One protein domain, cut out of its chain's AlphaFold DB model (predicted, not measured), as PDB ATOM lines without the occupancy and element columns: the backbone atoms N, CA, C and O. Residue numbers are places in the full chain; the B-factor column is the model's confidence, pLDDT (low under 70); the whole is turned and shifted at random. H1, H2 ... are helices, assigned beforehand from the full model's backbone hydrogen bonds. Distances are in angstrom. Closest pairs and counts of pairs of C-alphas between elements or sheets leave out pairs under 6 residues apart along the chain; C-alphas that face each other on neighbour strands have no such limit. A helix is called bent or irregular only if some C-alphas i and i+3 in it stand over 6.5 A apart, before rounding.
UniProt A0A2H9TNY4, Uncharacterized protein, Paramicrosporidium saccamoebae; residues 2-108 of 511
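This is residues 2 to 108 of the 511 residues of an uncharacterized protein of Paramicrosporidium saccamoebae (UniProt A0A2H9TNY4). The longest helix, H1, sticks out alone from a body of seven shorter helices, H2 to H8, joined by loops and meeting at few places. H3 and H4 lie nearest the middle of the whole. The printed part has 107 residues with eight named helices, H1 to H8 along the chain, and no named strand: all helix. It is compact, with a radius of gyration of the C-alphas of 15.0 A, and spans 47 by 31 by 25 A.

H1, residues 2 to 15, touches no helix. H3, residues 36 to 45, touches H5, residues 68 to 71; their closest C-alphas, of Phe 43 and Tyr 71, are 5.4 A apart. H4, residues 50 to 60, touches H7, residues 91 to 97, at a steep tilt of 54 degrees, the same way, with closest C-alphas of Val 57 and Ala 96, 5.8 A apart. H2, residues 27 to 33, is close to H4 but not clearly touching, closest at the C-alphas of Pro 27 and Met 59, 6.5 A. So is H6, residues 78 to 87, at Leu 50 and Leu 87, C-alphas 7.2 A apart. H8, residues 100 to 105, is apart from H6. Every O i to N i+4 pair is within hydrogen-bond range in H1, H3 and H8, but 2 of 3 in H2, 5 of 7 in H4, 4 of 6 in H6 and 1 of 3 in H7, which has 2 of 4 O i to N i+3 pairs within range; H5 is too short.

H1 begins at C-alpha 2 (152.487, 109.906, 34.628) and is 19.7 A long; H4 measures 15.0 A, H6 14.5 A and H3 14.3 A. H7 is irregular: C-alphas 92 and 95 are 7.1 A apart. H8 ends at C-alpha 105 (115.925, 98.711, 45.601).

The C-alphas farthest apart, of Asn 2 and Glu 91, are 48.6 A apart. Residues 2 to 19 stand free. The printed part has no cut; the link from H1 to H2 is long. Residues 2 to 23 are under 70 in pLDDT.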
ATOM      1  N   ASN A   2     151.844 109.847  33.299       28.64
ATOM      2  CA  ASN A   2     152.487 109.906  34.628       28.64
ATOM      3  C   ASN A   2     151.859 110.909  35.625       28.64
ATOM      4  O   ASN A   2     151.886 110.655  36.820       28.64
ATOM      5  N   ASN A   3     151.195 111.977  35.161       29.77
ATOM      6  CA  ASN A   3     150.530 112.942  36.056       29.77
ATOM      7  C   ASN A   3     149.148 112.487  36.565       29.77
ATOM      8  O   ASN A   3     148.738 112.900  37.641       29.77
ATOM      9  N   LEU A   4     148.436 111.614  35.842       34.16
ATOM     10  CA  LEU A   4     147.101 111.134  36.243       34.16
ATOM     11  C   LEU A   4     147.183 110.001  37.272       34.16
ATOM     12  O   LEU A   4     146.400 109.976  38.214       34.16
ATOM     13  N   ILE A   5     148.187 109.127  37.148       39.00
ATOM     14  CA  ILE A   5     148.486 108.099  38.157       39.00
ATOM     15  C   ILE A   5     149.023 108.756  39.436       39.00
ATOM     16  O   ILE A   5     148.639 108.362  40.530       39.00
ATOM     17  N   MET A   6     149.826 109.821  39.320       33.94
ATOM     18  CA  MET A   6     150.297 110.578  40.483       33.94
ATOM     19  C   MET A   6     149.162 111.351  41.172       33.94
ATOM     20  O   MET A   6     149.132 111.382  42.395       33.94
ATOM     21  N   ILE A   7     148.185 111.893  40.428       47.28
ATOM     22  CA  ILE A   7     146.973 112.499  41.008       47.28
ATOM     23  C   ILE A   7     146.069 111.436  41.634       47.28
ATOM     24  O   ILE A   7     145.555 111.687  42.708       47.28
ATOM     25  N   ALA A   8     145.906 110.249  41.046       45.38
ATOM     26  CA  ALA A   8     145.094 109.179  41.633       45.38
ATOM     27  C   ALA A   8     145.729 108.582  42.905       45.38
ATOM     28  O   ALA A   8     145.023 108.341  43.879       45.38
ATOM     29  N   ILE A   9     147.057 108.407  42.929       47.34
ATOM     30  CA  ILE A   9     147.807 107.944  44.110       47.34
ATOM     31  C   ILE A   9     147.855 109.037  45.185       47.34
ATOM     32  O   ILE A   9     147.658 108.725  46.354       47.34
ATOM     33  N   LEU A  10     148.024 110.315  44.818       46.88
ATOM     34  CA  LEU A  10     147.879 111.430  45.760       46.88
ATOM     35  C   LEU A  10     146.428 111.575  46.236       46.88
ATOM     36  O   LEU A  10     146.231 111.838  47.404       46.88
ATOM     37  N   TYR A  11     145.414 111.340  45.405       55.06
ATOM     38  CA  TYR A  11     143.997 111.397  45.784       55.06
ATOM     39  C   TYR A  11     143.635 110.268  46.757       55.06
ATOM     40  O   TYR A  11     143.011 110.536  47.777       55.06
ATOM     41  N   PHE A  12     144.107 109.038  46.525       53.09
ATOM     42  CA  PHE A  12     143.920 107.914  47.452       53.09
ATOM     43  C   PHE A  12     144.741 108.050  48.745       53.09
ATOM     44  O   PHE A  12     144.228 107.749  49.819       53.09
ATOM     45  N   ALA A  13     145.986 108.537  48.671       48.28
ATOM     46  CA  ALA A  13     146.832 108.777  49.847       48.28
ATOM     47  C   ALA A  13     146.435 110.039  50.639       48.28
ATOM     48  O   ALA A  13     146.749 110.151  51.819       48.28
ATOM     49  N   TYR A  14     145.736 110.991  50.016       48.97
ATOM     50  CA  TYR A  14     145.188 112.188  50.664       48.97
ATOM     51  C   TYR A  14     143.781 111.930  51.225       48.97
ATOM     52  O   TYR A  14     143.439 112.473  52.271       48.97
ATOM     53  N   LEU A  15     142.989 111.036  50.615       49.41
ATOM     54  CA  LEU A  15     141.716 110.546  51.166       49.41
ATOM     55  C   LEU A  15     141.884 109.779  52.486       49.41
ATOM     56  O   LEU A  15     140.971 109.784  53.306       49.41
ATOM     57  N   SER A  16     143.041 109.158  52.727       50.88
ATOM     58  CA  SER A  16     143.360 108.536  54.018       50.88
ATOM     59  C   SER A  16     143.894 109.517  55.072       50.88
ATOM     60  O   SER A  16     144.027 109.132  56.231       50.88
ATOM     61  N   LEU A  17     144.176 110.778  54.707       52.62
ATOM     62  CA  LEU A  17     144.803 111.775  55.590       52.62
ATOM     63  C   LEU A  17     144.016 113.086  55.760       52.62
ATOM     64  O   LEU A  17     144.350 113.861  56.656       52.62
ATOM     65  N   VAL A  18     142.973 113.356  54.966       52.12
ATOM     66  CA  VAL A  18     142.232 114.627  55.023       52.12
ATOM     67  C   VAL A  18     140.758 114.446  55.351       52.12
ATOM     68  O   VAL A  18     139.997 113.801  54.632       52.12
ATOM     69  N   GLY A  19     140.362 115.088  56.454       59.06
ATOM     70  CA  GLY A  19     138.977 115.270  56.858       59.06
ATOM     71  C   GLY A  19     138.198 116.075  55.821       59.06
ATOM     72  O   GLY A  19     138.641 117.133  55.391       59.06
ATOM     73  N   THR A  20     137.039 115.544  55.430       55.06
ATOM     74  CA  THR A  20     135.893 116.235  54.808       55.06
ATOM     75  C   THR A  20     136.210 117.399  53.852       55.06
ATOM     76  O   THR A  20     136.474 118.524  54.274       55.06
ATOM     77  N   PHE A  21     136.043 117.185  52.545       62.31
ATOM     78  CA  PHE A  21     136.062 118.264  51.552       62.31
ATOM     79  C   PHE A  21     134.687 118.918  51.390       62.31
ATOM     80  O   PHE A  21     133.683 118.235  51.196       62.31
ATOM     81  N   LYS A  22     134.645 120.255  51.375       65.19
ATOM     82  CA  LYS A  22     133.439 121.024  51.040       65.19
ATOM     83  C   LYS A  22     133.519 121.518  49.598       65.19
ATOM     84  O   LYS A  22     134.340 122.374  49.281       65.19
ATOM     85  N   ILE A  23     132.646 121.011  48.731       65.75
ATOM     86  CA  ILE A  23     132.585 121.408  47.318       65.75
ATOM     87  C   ILE A  23     131.368 122.316  47.107       65.75
ATOM     88  O   ILE A  23     130.248 121.975  47.485       65.75
ATOM     89  N   LYS A  24     131.569 123.483  46.484       72.12
ATOM     90  CA  LYS A  24     130.469 124.335  46.013       72.12
ATOM     91  C   LYS A  24     130.115 123.929  44.586       72.12
ATOM     92  O   LYS A  24     130.872 124.201  43.659       72.12
ATOM     93  N   ILE A  25     128.971 123.276  44.419       71.31
ATOM     94  CA  ILE A  25     128.577 122.669  43.147       71.31
ATOM     95  C   ILE A  25     127.548 123.552  42.435       71.31
ATOM     96  O   ILE A  25     126.506 123.889  42.992       71.31
ATOM     97  N   CYS A  26     127.827 123.892  41.178       87.44
ATOM     98  CA  CYS A  26     126.807 124.320  40.221       87.44
ATOM     99  C   CYS A  26     126.390 123.082  39.408       87.44
ATOM    100  O   CYS A  26     127.256 122.539  38.718       87.44
ATOM    101  N   PRO A  27     125.118 122.629  39.445       90.50
ATOM    102  CA  PRO A  27     124.695 121.399  38.765       90.50
ATOM    103  C   PRO A  27     125.077 121.369  37.281       90.50
ATOM    104  O   PRO A  27     125.689 120.414  36.817       90.50
ATOM    105  N   LYS A  28     124.848 122.470  36.552       88.81
ATOM    106  CA  LYS A  28     125.245 122.602  35.139       88.81
ATOM    107  C   LYS A  28     126.755 122.450  34.918       88.81
ATOM    108  O   LYS A  28     127.175 121.899  33.907       88.81
ATOM    109  N   HIS A  29     127.581 122.957  35.832       87.94
ATOM    110  CA  HIS A  29     129.032 122.796  35.737       87.94
ATOM    111  C   HIS A  29     129.451 121.354  36.029       87.94
ATOM    112  O   HIS A  29     130.289 120.815  35.310       87.94
ATOM    113  N   LEU A  30     128.831 120.726  37.032       88.81
ATOM    114  CA  LEU A  30     129.073 119.333  37.391       88.81
ATOM    115  C   LEU A  30     128.824 118.421  36.185       88.81
ATOM    116  O   LEU A  30     129.752 117.762  35.728       88.81
ATOM    117  N   LEU A  31     127.642 118.511  35.569       89.69
ATOM    118  CA  LEU A  31     127.269 117.724  34.385       89.69
ATOM    119  C   LEU A  31     128.265 117.823  33.224       89.69
ATOM    120  O   LEU A  31     128.359 116.909  32.424       89.69
ATOM    121  N   ARG A  32     129.022 118.917  33.125       85.69
ATOM    122  CA  ARG A  32     130.010 119.138  32.058       85.69
ATOM    123  C   ARG A  32     131.430 118.708  32.411       85.69
ATOM    124  O   ARG A  32     132.312 118.774  31.554       85.69
ATOM    125  N   THR A  33     131.704 118.419  33.680       83.31
ATOM    126  CA  THR A  33     133.075 118.272  34.194       83.31
ATOM    127  C   THR A  33     133.346 116.956  34.892       83.31
ATOM    128  O   THR A  33     134.521 116.649  35.098       83.31
ATOM    129  N   VAL A  34     132.323 116.166  35.204       85.06
ATOM    130  CA  VAL A  34     132.490 114.839  35.804       85.06
ATOM    131  C   VAL A  34     131.937 113.740  34.896       85.06
ATOM    132  O   VAL A  34     131.095 113.997  34.035       85.06
ATOM    133  N   ASP A  35     132.469 112.525  35.035       84.31
ATOM    134  CA  ASP A  35     131.864 111.328  34.439       84.31
ATOM    135  C   ASP A  35     130.722 110.786  35.280       84.31
ATOM    136  O   ASP A  35     130.510 111.180  36.428       84.31
ATOM    137  N   TYR A  36     130.015 109.845  34.663       87.50
ATOM    138  CA  TYR A  36     129.005 109.022  35.296       87.50
ATOM    139  C   TYR A  36     129.512 108.392  36.603       87.50
ATOM    140  O   TYR A  36     128.890 108.559  37.645       87.50
ATOM    141  N   ILE A  37     130.697 107.769  36.579       86.31
ATOM    142  CA  ILE A  37     131.279 107.077  37.741       86.31
ATOM    143  C   ILE A  37     131.525 108.055  38.898       86.31
ATOM    144  O   ILE A  37     131.222 107.759  40.050       86.31
ATOM    145  N   THR A  38     132.048 109.244  38.610       86.81
ATOM    146  CA  THR A  38     132.301 110.277  39.617       86.81
ATOM    147  C   THR A  38     130.995 110.811  40.200       86.81
ATOM    148  O   THR A  38     130.935 111.038  41.409       86.81
ATOM    149  N   LEU A  39     129.945 111.006  39.388       89.44
ATOM    150  CA  LEU A  39     128.614 111.357  39.903       89.44
ATOM    151  C   LEU A  39     128.094 110.294  40.861       89.44
ATOM    152  O   LEU A  39     127.656 110.635  41.960       89.44
ATOM    153  N   ASP A  40     128.200 109.026  40.483       88.94
ATOM    154  CA  ASP A  40     127.759 107.922  41.326       88.94
ATOM    155  C   ASP A  40     128.532 107.904  42.647       88.94
ATOM    156  O   ASP A  40     127.925 107.826  43.712       88.94
ATOM    157  N   VAL A  41     129.858 108.087  42.615       87.69
ATOM    158  CA  VAL A  41     130.679 108.185  43.834       87.69
ATOM    159  C   VAL A  41     130.235 109.359  44.711       87.69
ATOM    160  O   VAL A  41     130.146 109.201  45.929       87.69
ATOM    161  N   ILE A  42     129.908 110.522  44.136       89.19
ATOM    162  CA  ILE A  42     129.368 111.662  44.898       89.19
ATOM    163  C   ILE A  42     128.073 111.255  45.615       89.19
ATOM    164  O   ILE A  42     127.943 111.486  46.820       89.19
ATOM    165  N   PHE A  43     127.136 110.613  44.913       92.06
ATOM    166  CA  PHE A  43     125.868 110.173  45.502       92.06
ATOM    167  C   PHE A  43     126.016 109.006  46.489       92.06
ATOM    168  O   PHE A  43     125.198 108.876  47.397       92.06
ATOM    169  N   GLN A  44     127.078 108.212  46.386       90.44
ATOM    170  CA  GLN A  44     127.396 107.146  47.339       90.44
ATOM    171  C   GLN A  44     128.069 107.664  48.617       90.44
ATOM    172  O   GLN A  44     127.939 107.056  49.680       90.44
ATOM    173  N   THR A  45     128.804 108.779  48.544       90.31
ATOM    174  CA  THR A  45     129.728 109.196  49.618       90.31
ATOM    175  C   THR A  45     129.369 110.508  50.314       90.31
ATOM    176  O   THR A  45     130.000 110.843  51.314       90.31
ATOM    177  N   PHE A  46     128.352 111.250  49.856       91.56
ATOM    178  CA  PHE A  46     127.985 112.523  50.491       91.56
ATOM    179  C   PHE A  46     127.594 112.359  51.972       91.56
ATOM    180  O   PHE A  46     126.974 111.366  52.362       91.56
ATOM    181  N   SER A  47     127.939 113.357  52.795       92.06
ATOM    182  CA  SER A  47     127.592 113.381  54.221       92.06
ATOM    183  C   SER A  47     126.080 113.497  54.424       92.06
ATOM    184  O   SER A  47     125.421 114.316  53.788       92.06
ATOM    185  N   LEU A  48     125.548 112.697  55.350       95.31
ATOM    186  CA  LEU A  48     124.129 112.658  55.719       95.31
ATOM    187  C   LEU A  48     123.782 113.616  56.871       95.31
ATOM    188  O   LEU A  48     122.763 113.467  57.541       95.31
ATOM    189  N   GLU A  49     124.631 114.610  57.113       95.12
ATOM    190  CA  GLU A  49     124.291 115.749  57.960       95.12
ATOM    191  C   GLU A  49     123.325 116.681  57.220       95.12
ATOM    192  O   GLU A  49     123.481 116.928  56.022       95.12
ATOM    193  N   LEU A  50     122.338 117.226  57.935       94.75
ATOM    194  CA  LEU A  50     121.246 118.001  57.340       94.75
ATOM    195  C   LEU A  50     121.751 119.139  56.433       94.75
ATOM    196  O   LEU A  50     121.322 119.248  55.285       94.75
ATOM    197  N   ASP A  51     122.728 119.922  56.895       93.44
ATOM    198  CA  ASP A  51     123.296 121.049  56.140       93.44
ATOM    199  C   ASP A  51     123.963 120.629  54.818       93.44
ATOM    200  O   ASP A  51     124.010 121.409  53.860       93.44
ATOM    201  N   HIS A  52     124.461 119.393  54.737       90.81
ATOM    202  CA  HIS A  52     125.074 118.824  53.534       90.81
ATOM    203  C   HIS A  52     124.044 118.189  52.599       90.81
ATOM    204  O   HIS A  52     124.193 118.243  51.376       90.81
ATOM    205  N   VAL A  53     122.967 117.649  53.160       94.56
ATOM    206  CA  VAL A  53     121.877 116.997  52.431       94.56
ATOM    207  C   VAL A  53     121.020 118.001  51.664       94.56
ATOM    208  O   VAL A  53     120.591 117.710  50.548       94.56
ATOM    209  N   ILE A  54     120.790 119.203  52.200       94.12
ATOM    210  CA  ILE A  54     119.948 120.215  51.539       94.12
ATOM    211  C   ILE A  54     120.446 120.564  50.116       94.12
ATOM    212  O   ILE A  54     119.636 120.545  49.182       94.12
ATOM    213  N   PRO A  55     121.743 120.850  49.881       91.38
ATOM    214  CA  PRO A  55     122.283 121.000  48.528       91.38
ATOM    215  C   PRO A  55     122.076 119.775  47.627       91.38
ATOM    216  O   PRO A  55     121.755 119.949  46.451       91.38
ATOM    217  N   ILE A  56     122.217 118.558  48.163       94.19
ATOM    218  CA  ILE A  56     121.999 117.314  47.409       94.19
ATOM    219  C   ILE A  56     120.536 117.196  46.985       94.19
ATOM    220  O   ILE A  56     120.260 116.977  45.811       94.19
ATOM    221  N   VAL A  57     119.586 117.458  47.884       95.62
ATOM    222  CA  VAL A  57     118.151 117.470  47.562       95.62
ATOM    223  C   VAL A  57     117.818 118.510  46.491       95.62
ATOM    224  O   VAL A  57     117.025 118.238  45.592       95.62
ATOM    225  N   ARG A  58     118.446 119.692  46.529       93.88
ATOM    226  CA  ARG A  58     118.294 120.696  45.459       93.88
ATOM    227  C   ARG A  58     118.832 120.197  44.118       93.88
ATOM    228  O   ARG A  58     118.235 120.498  43.090       93.88
ATOM    229  N   MET A  59     119.927 119.441  44.128       93.44
ATOM    230  CA  MET A  59     120.490 118.822  42.927       93.44
ATOM    231  C   MET A  59     119.587 117.700  42.392       93.44
ATOM    232  O   MET A  59     119.313 117.673  41.201       93.44
ATOM    233  N   LEU A  60     119.032 116.848  43.260       94.38
ATOM    234  CA  LEU A  60     118.061 115.807  42.886       94.38
ATOM    235  C   LEU A  60     116.753 116.377  42.309       94.38
ATOM    236  O   LEU A  60     116.074 115.714  41.533       94.38
ATOM    237  N   ARG A  61     116.407 117.621  42.661       92.94
ATOM    238  CA  ARG A  61     115.253 118.367  42.124       92.94
ATOM    239  C   ARG A  61     115.611 119.290  40.955       92.94
ATOM    240  O   ARG A  61     114.818 120.162  40.603       92.94
ATOM    241  N   TYR A  62     116.808 119.167  40.386       93.50
ATOM    242  CA  TYR A  62     117.256 120.070  39.335       93.50
ATOM    243  C   TYR A  62     116.402 119.897  38.062       93.50
ATOM    244  O   TYR A  62     116.333 118.799  37.517       93.50
ATOM    245  N   PRO A  63     115.758 120.962  37.547       89.69
ATOM    246  CA  PRO A  63     114.745 120.818  36.499       89.69
ATOM    247  C   PRO A  63     115.305 120.525  35.105       89.69
ATOM    248  O   PRO A  63     114.520 120.277  34.204       89.69
ATOM    249  N   TRP A  64     116.626 120.566  34.910       90.12
ATOM    250  CA  TRP A  64     117.263 120.418  33.592       90.12
ATOM    251  C   TRP A  64     118.033 119.107  33.420       90.12
ATOM    252  O   TRP A  64     118.657 118.913  32.382       90.12
ATOM    253  N   TYR A  65     118.080 118.261  34.451       92.75
ATOM    254  CA  TYR A  65     118.734 116.956  34.393       92.75
ATOM    255  C   TYR A  65     118.223 116.058  35.513       92.75
ATOM    256  O   TYR A  65     118.170 116.485  36.668       92.75
ATOM    257  N   ASP A  66     117.902 114.809  35.188       91.94
ATOM    258  CA  ASP A  66     117.490 113.825  36.180       91.94
ATOM    259  C   ASP A  66     118.696 113.268  36.954       91.94
ATOM    260  O   ASP A  66     119.292 112.260  36.586       91.94
ATOM    261  N   PHE A  67     119.065 113.926  38.053       93.31
ATOM    262  CA  PHE A  67     120.100 113.413  38.954       93.31
ATOM    263  C   PHE A  67     119.654 112.187  39.764       93.31
ATOM    264  O   PHE A  67     120.513 111.488  40.304       93.31
ATOM    265  N   ASN A  68     118.348 111.894  39.853       92.06
ATOM    266  CA  ASN A  68     117.882 110.729  40.609       92.06
ATOM    267  C   ASN A  68     118.403 109.437  39.992       92.06
ATOM    268  O   ASN A  68     118.729 108.527  40.747       92.06
ATOM    269  N   GLN A  69     118.577 109.385  38.666       89.19
ATOM    270  CA  GLN A  69     119.112 108.205  37.983       89.19
ATOM    271  C   GLN A  69     120.460 107.729  38.555       89.19
ATOM    272  O   GLN A  69     120.699 106.531  38.582       89.19
ATOM    273  N   HIS A  70     121.298 108.633  39.075       90.69
ATOM    274  CA  HIS A  70     122.574 108.282  39.712       90.69
ATOM    275  C   HIS A  70     122.404 107.870  41.176       90.69
ATOM    276  O   HIS A  70     123.042 106.947  41.674       90.69
ATOM    277  N   TYR A  71     121.523 108.563  41.895       93.25
ATOM    278  CA  TYR A  71     121.323 108.347  43.324       93.25
ATOM    279  C   TYR A  71     120.602 107.025  43.645       93.25
ATOM    280  O   TYR A  71     120.898 106.372  44.655       93.25
ATOM    281  N   VAL A  72     119.648 106.617  42.804       91.00
ATOM    282  CA  VAL A  72     118.775 105.462  43.081       91.00
ATOM    283  C   VAL A  72     119.395 104.108  42.744       91.00
ATOM    284  O   VAL A  72     118.906 103.094  43.236       91.00
ATOM    285  N   GLN A  73     120.471 104.083  41.956       85.00
ATOM    286  CA  GLN A  73     121.127 102.845  41.513       85.00
ATOM    287  C   GLN A  73     121.916 102.133  42.612       85.00
ATOM    288  O   GLN A  73     122.193 100.942  42.509       85.00
ATOM    289  N   TYR A  74     122.289 102.851  43.666       87.06
ATOM    290  CA  TYR A  74     123.113 102.297  44.730       87.06
ATOM    291  C   TYR A  74     122.279 101.701  45.869       87.06
ATOM    292  O   TYR A  74     121.355 102.352  46.373       87.06
ATOM    293  N   THR A  75     122.659 100.509  46.335       90.06
ATOM    294  CA  THR A  75     122.147  99.935  47.585       90.06
ATOM    295  C   THR A  75     122.918 100.498  48.779       90.06
ATOM    296  O   THR A  75     124.135 100.354  48.864       90.06
ATOM    297  N   GLU A  76     122.221 101.139  49.712       93.56
ATOM    298  CA  GLU A  76     122.808 101.800  50.876       93.56
ATOM    299  C   GLU A  76     123.458 100.815  51.855       93.56
ATOM    300  O   GLU A  76     122.938  99.731  52.131       93.56
ATOM    301  N   THR A  77     124.585 101.224  52.442       92.56
ATOM    302  CA  THR A  77     125.243 100.454  53.506       92.56
ATOM    303  C   THR A  77     124.560 100.654  54.855       92.56
ATOM    304  O   THR A  77     123.922 101.678  55.103       92.56
ATOM    305  N   LEU A  78     124.799  99.728  55.791       92.38
ATOM    306  CA  LEU A  78     124.384  99.884  57.192       92.38
ATOM    307  C   LEU A  78     124.926 101.175  57.831       92.38
ATOM    308  O   LEU A  78     124.227 101.815  58.608       92.38
ATOM    309  N   ALA A  79     126.139 101.601  57.470       89.94
ATOM    310  CA  ALA A  79     126.717 102.837  57.996       89.94
ATOM    311  C   ALA A  79     125.955 104.089  57.519       89.94
ATOM    312  O   ALA A  79     125.741 105.023  58.291       89.94
ATOM    313  N   ARG A  80     125.523 104.115  56.251       93.88
ATOM    314  CA  ARG A  80     124.716 105.217  55.703       93.88
ATOM    315  C   ARG A  80     123.269 105.168  56.184       93.88
ATOM    316  O   ARG A  80     122.658 106.216  56.386       93.88
ATOM    317  N   PHE A  81     122.745 103.972  56.432       95.19
ATOM    318  CA  PHE A  81     121.393 103.769  56.940       95.19
ATOM    319  C   PHE A  81     121.112 104.568  58.220       95.19
ATOM    320  O   PHE A  81     120.090 105.244  58.289       95.19
ATOM    321  N   ASP A  82     122.030 104.587  59.191       94.62
ATOM    322  CA  ASP A  82     121.843 105.354  60.433       94.62
ATOM    323  C   ASP A  82     121.715 106.866  60.192       94.62
ATOM    324  O   ASP A  82     120.959 107.553  60.884       94.62
ATOM    325  N   GLY A  83     122.432 107.399  59.199       95.81
ATOM    326  CA  GLY A  83     122.298 108.793  58.775       95.81
ATOM    327  C   GLY A  83     120.954 109.051  58.094       95.81
ATOM    328  O   GLY A  83     120.244 109.984  58.459       95.81
ATOM    329  N   LEU A  84     120.559 108.185  57.159       96.38
ATOM    330  CA  LEU A  84     119.279 108.287  56.449       96.38
ATOM    331  C   LEU A  84     118.082 108.161  57.399       96.38
ATOM    332  O   LEU A  84     117.124 108.917  57.277       96.38
ATOM    333  N   LYS A  85     118.170 107.286  58.403       96.44
ATOM    334  CA  LYS A  85     117.174 107.136  59.471       96.44
ATOM    335  C   LYS A  85     117.026 108.390  60.334       96.44
ATOM    336  O   LYS A  85     115.945 108.676  60.832       96.44
ATOM    337  N   LYS A  86     118.097 109.161  60.542       96.31
ATOM    338  CA  LYS A  86     117.984 110.471  61.208       96.31
ATOM    339  C   LYS A  86     117.299 111.493  60.309       96.31
ATOM    340  O   LYS A  86     116.616 112.372  60.816       96.31
ATOM    341  N   LEU A  87     117.478 111.382  58.994       97.25
ATOM    342  CA  LEU A  87     116.878 112.285  58.014       97.25
ATOM    343  C   LEU A  87     115.412 111.951  57.690       97.25
ATOM    344  O   LEU A  87     114.702 112.812  57.180       97.25
ATOM    345  N   SER A  88     114.935 110.742  58.005       96.44
ATOM    346  CA  SER A  88     113.552 110.305  57.748       96.44
ATOM    347  C   SER A  88     112.496 110.952  58.651       96.44
ATOM    348  O   SER A  88     111.311 110.677  58.503       96.44
ATOM    349  N   ILE A  89     112.904 111.811  59.588       96.06
ATOM    350  CA  ILE A  89     111.978 112.644  60.368       96.06
ATOM    351  C   ILE A  89     111.614 113.952  59.645       96.06
ATOM    352  O   ILE A  89     110.687 114.635  60.071       96.06
ATOM    353  N   PHE A  90     112.352 114.325  58.592       97.31
ATOM    354  CA  PHE A  90     112.157 115.575  57.850       97.31
ATOM    355  C   PHE A  90     111.313 115.319  56.599       97.31
ATOM    356  O   PHE A  90     111.826 114.942  55.538       97.31
ATOM    357  N   GLU A  91     110.006 115.540  56.730       96.81
ATOM    358  CA  GLU A  91     108.987 115.240  55.718       96.81
ATOM    359  C   GLU A  91     109.324 115.823  54.334       96.81
ATOM    360  O   GLU A  91     109.130 115.180  53.297       96.81
ATOM    361  N   GLU A  92     109.893 117.030  54.298       96.69
ATOM    362  CA  GLU A  92     110.247 117.759  53.084       96.69
ATOM    363  C   GLU A  92     111.366 117.100  52.267       96.69
ATOM    364  O   GLU A  92     111.504 117.378  51.066       96.69
ATOM    365  N   LEU A  93     112.162 116.227  52.894       97.38
ATOM    366  CA  LEU A  93     113.244 115.492  52.244       97.38
ATOM    367  C   LEU A  93     112.743 114.206  51.579       97.38
ATOM    368  O   LEU A  93     113.393 113.721  50.649       97.38
ATOM    369  N   HIS A  94     111.580 113.681  51.991       96.56
ATOM    370  CA  HIS A  94     111.124 112.347  51.592       96.56
ATOM    371  C   HIS A  94     111.010 112.162  50.075       96.56
ATOM    372  O   HIS A  94     111.600 111.211  49.567       96.56
ATOM    373  N   PRO A  95     110.372 113.078  49.315       94.62
ATOM    374  CA  PRO A  95     110.228 112.895  47.872       94.62
ATOM    375  C   PRO A  95     111.559 112.823  47.107       94.62
ATOM    376  O   PRO A  95     111.584 112.297  46.003       94.62
ATOM    377  N   ALA A  96     112.640 113.398  47.651       95.56
ATOM    378  CA  ALA A  96     113.932 113.475  46.968       95.56
ATOM    379  C   ALA A  96     114.930 112.415  47.454       95.56
ATOM    380  O   ALA A  96     115.632 111.833  46.639       95.56
ATOM    381  N   LEU A  97     115.013 112.157  48.764       96.38
ATOM    382  CA  LEU A  97     115.968 111.184  49.318       96.38
ATOM    383  C   LEU A  97     115.436 109.758  49.347       96.38
ATOM    384  O   LEU A  97     116.221 108.812  49.336       96.38
ATOM    385  N   PHE A  98     114.120 109.592  49.378       96.12
ATOM    386  CA  PHE A  98     113.478 108.289  49.459       96.12
ATOM    387  C   PHE A  98     112.501 108.083  48.292       96.12
ATOM    388  O   PHE A  98     111.375 107.665  48.532       96.12
ATOM    389  N   PRO A  99     112.874 108.389  47.030       94.19
ATOM    390  CA  PRO A  99     111.961 108.215  45.905       94.19
ATOM    391  C   PRO A  99     111.585 106.736  45.749       94.19
ATOM    392  O   PRO A  99     112.327 105.853  46.184       94.19
ATOM    393  N   THR A 100     110.465 106.460  45.074       92.50
ATOM    394  CA  THR A 100     109.933 105.099  44.880       92.50
ATOM    395  C   THR A 100     111.006 104.110  44.431       92.50
ATOM    396  O   THR A 100     111.164 103.068  45.057       92.50
ATOM    397  N   THR A 101     111.812 104.458  43.419       91.31
ATOM    398  CA  THR A 101     112.893 103.589  42.924       91.31
ATOM    399  C   THR A 101     113.906 103.239  44.013       91.31
ATOM    400  O   THR A 101     114.314 102.088  44.103       91.31
ATOM    401  N   LYS A 102     114.281 104.196  44.876       93.31
ATOM    402  CA  LYS A 102     115.226 103.947  45.976       93.31
ATOM    403  C   LYS A 102     114.627 102.997  47.004       93.31
ATOM    404  O   LYS A 102     115.322 102.100  47.463       93.31
ATOM    405  N   LEU A 103     113.353 103.186  47.353       94.06
ATOM    406  CA  LEU A 103     112.642 102.312  48.290       94.06
ATOM    407  C   LEU A 103     112.542 100.882  47.743       94.06
ATOM    408  O   LEU A 103     112.825  99.939  48.470       94.06
ATOM    409  N   LEU A 104     112.229 100.725  46.453       91.00
ATOM    410  CA  LEU A 104     112.127  99.422  45.783       91.00
ATOM    411  C   LEU A 104     113.450  98.636  45.744       91.00
ATOM    412  O   LEU A 104     113.437  97.406  45.792       91.00
ATOM    413  N   THR A 105     114.589  99.330  45.668       90.06
ATOM    414  CA  THR A 105     115.925  98.711  45.601       90.06
ATOM    415  C   THR A 105     116.641  98.630  46.949       90.06
ATOM    416  O   THR A 105     117.738  98.083  47.027       90.06
ATOM    417  N   ASN A 106     116.058  99.181  48.020       93.56
ATOM    418  CA  ASN A 106     116.681  99.240  49.342       93.56
ATOM    419  C   ASN A 106     115.706  98.807  50.447       93.56
ATOM    420  O   ASN A 106     115.077  99.663  51.082       93.56
ATOM    421  N   PRO A 107     115.641  97.501  50.761       92.69
ATOM    422  CA  PRO A 107     114.713  96.971  51.761       92.69
ATOM    423  C   PRO A 107     114.868  97.594  53.142       92.69
ATOM    424  O   PRO A 107     113.877  97.892  53.799       92.69
ATOM    425  N   LEU A 108     116.105  97.884  53.557       92.19
ATOM    426  CA  LEU A 108     116.369  98.539  54.839       92.19
ATOM    427  C   LEU A 108     115.725  99.927  54.924       92.19
ATOM    428  O   LEU A 108     115.145 100.271  55.948       92.19
TER     429      LEU A 108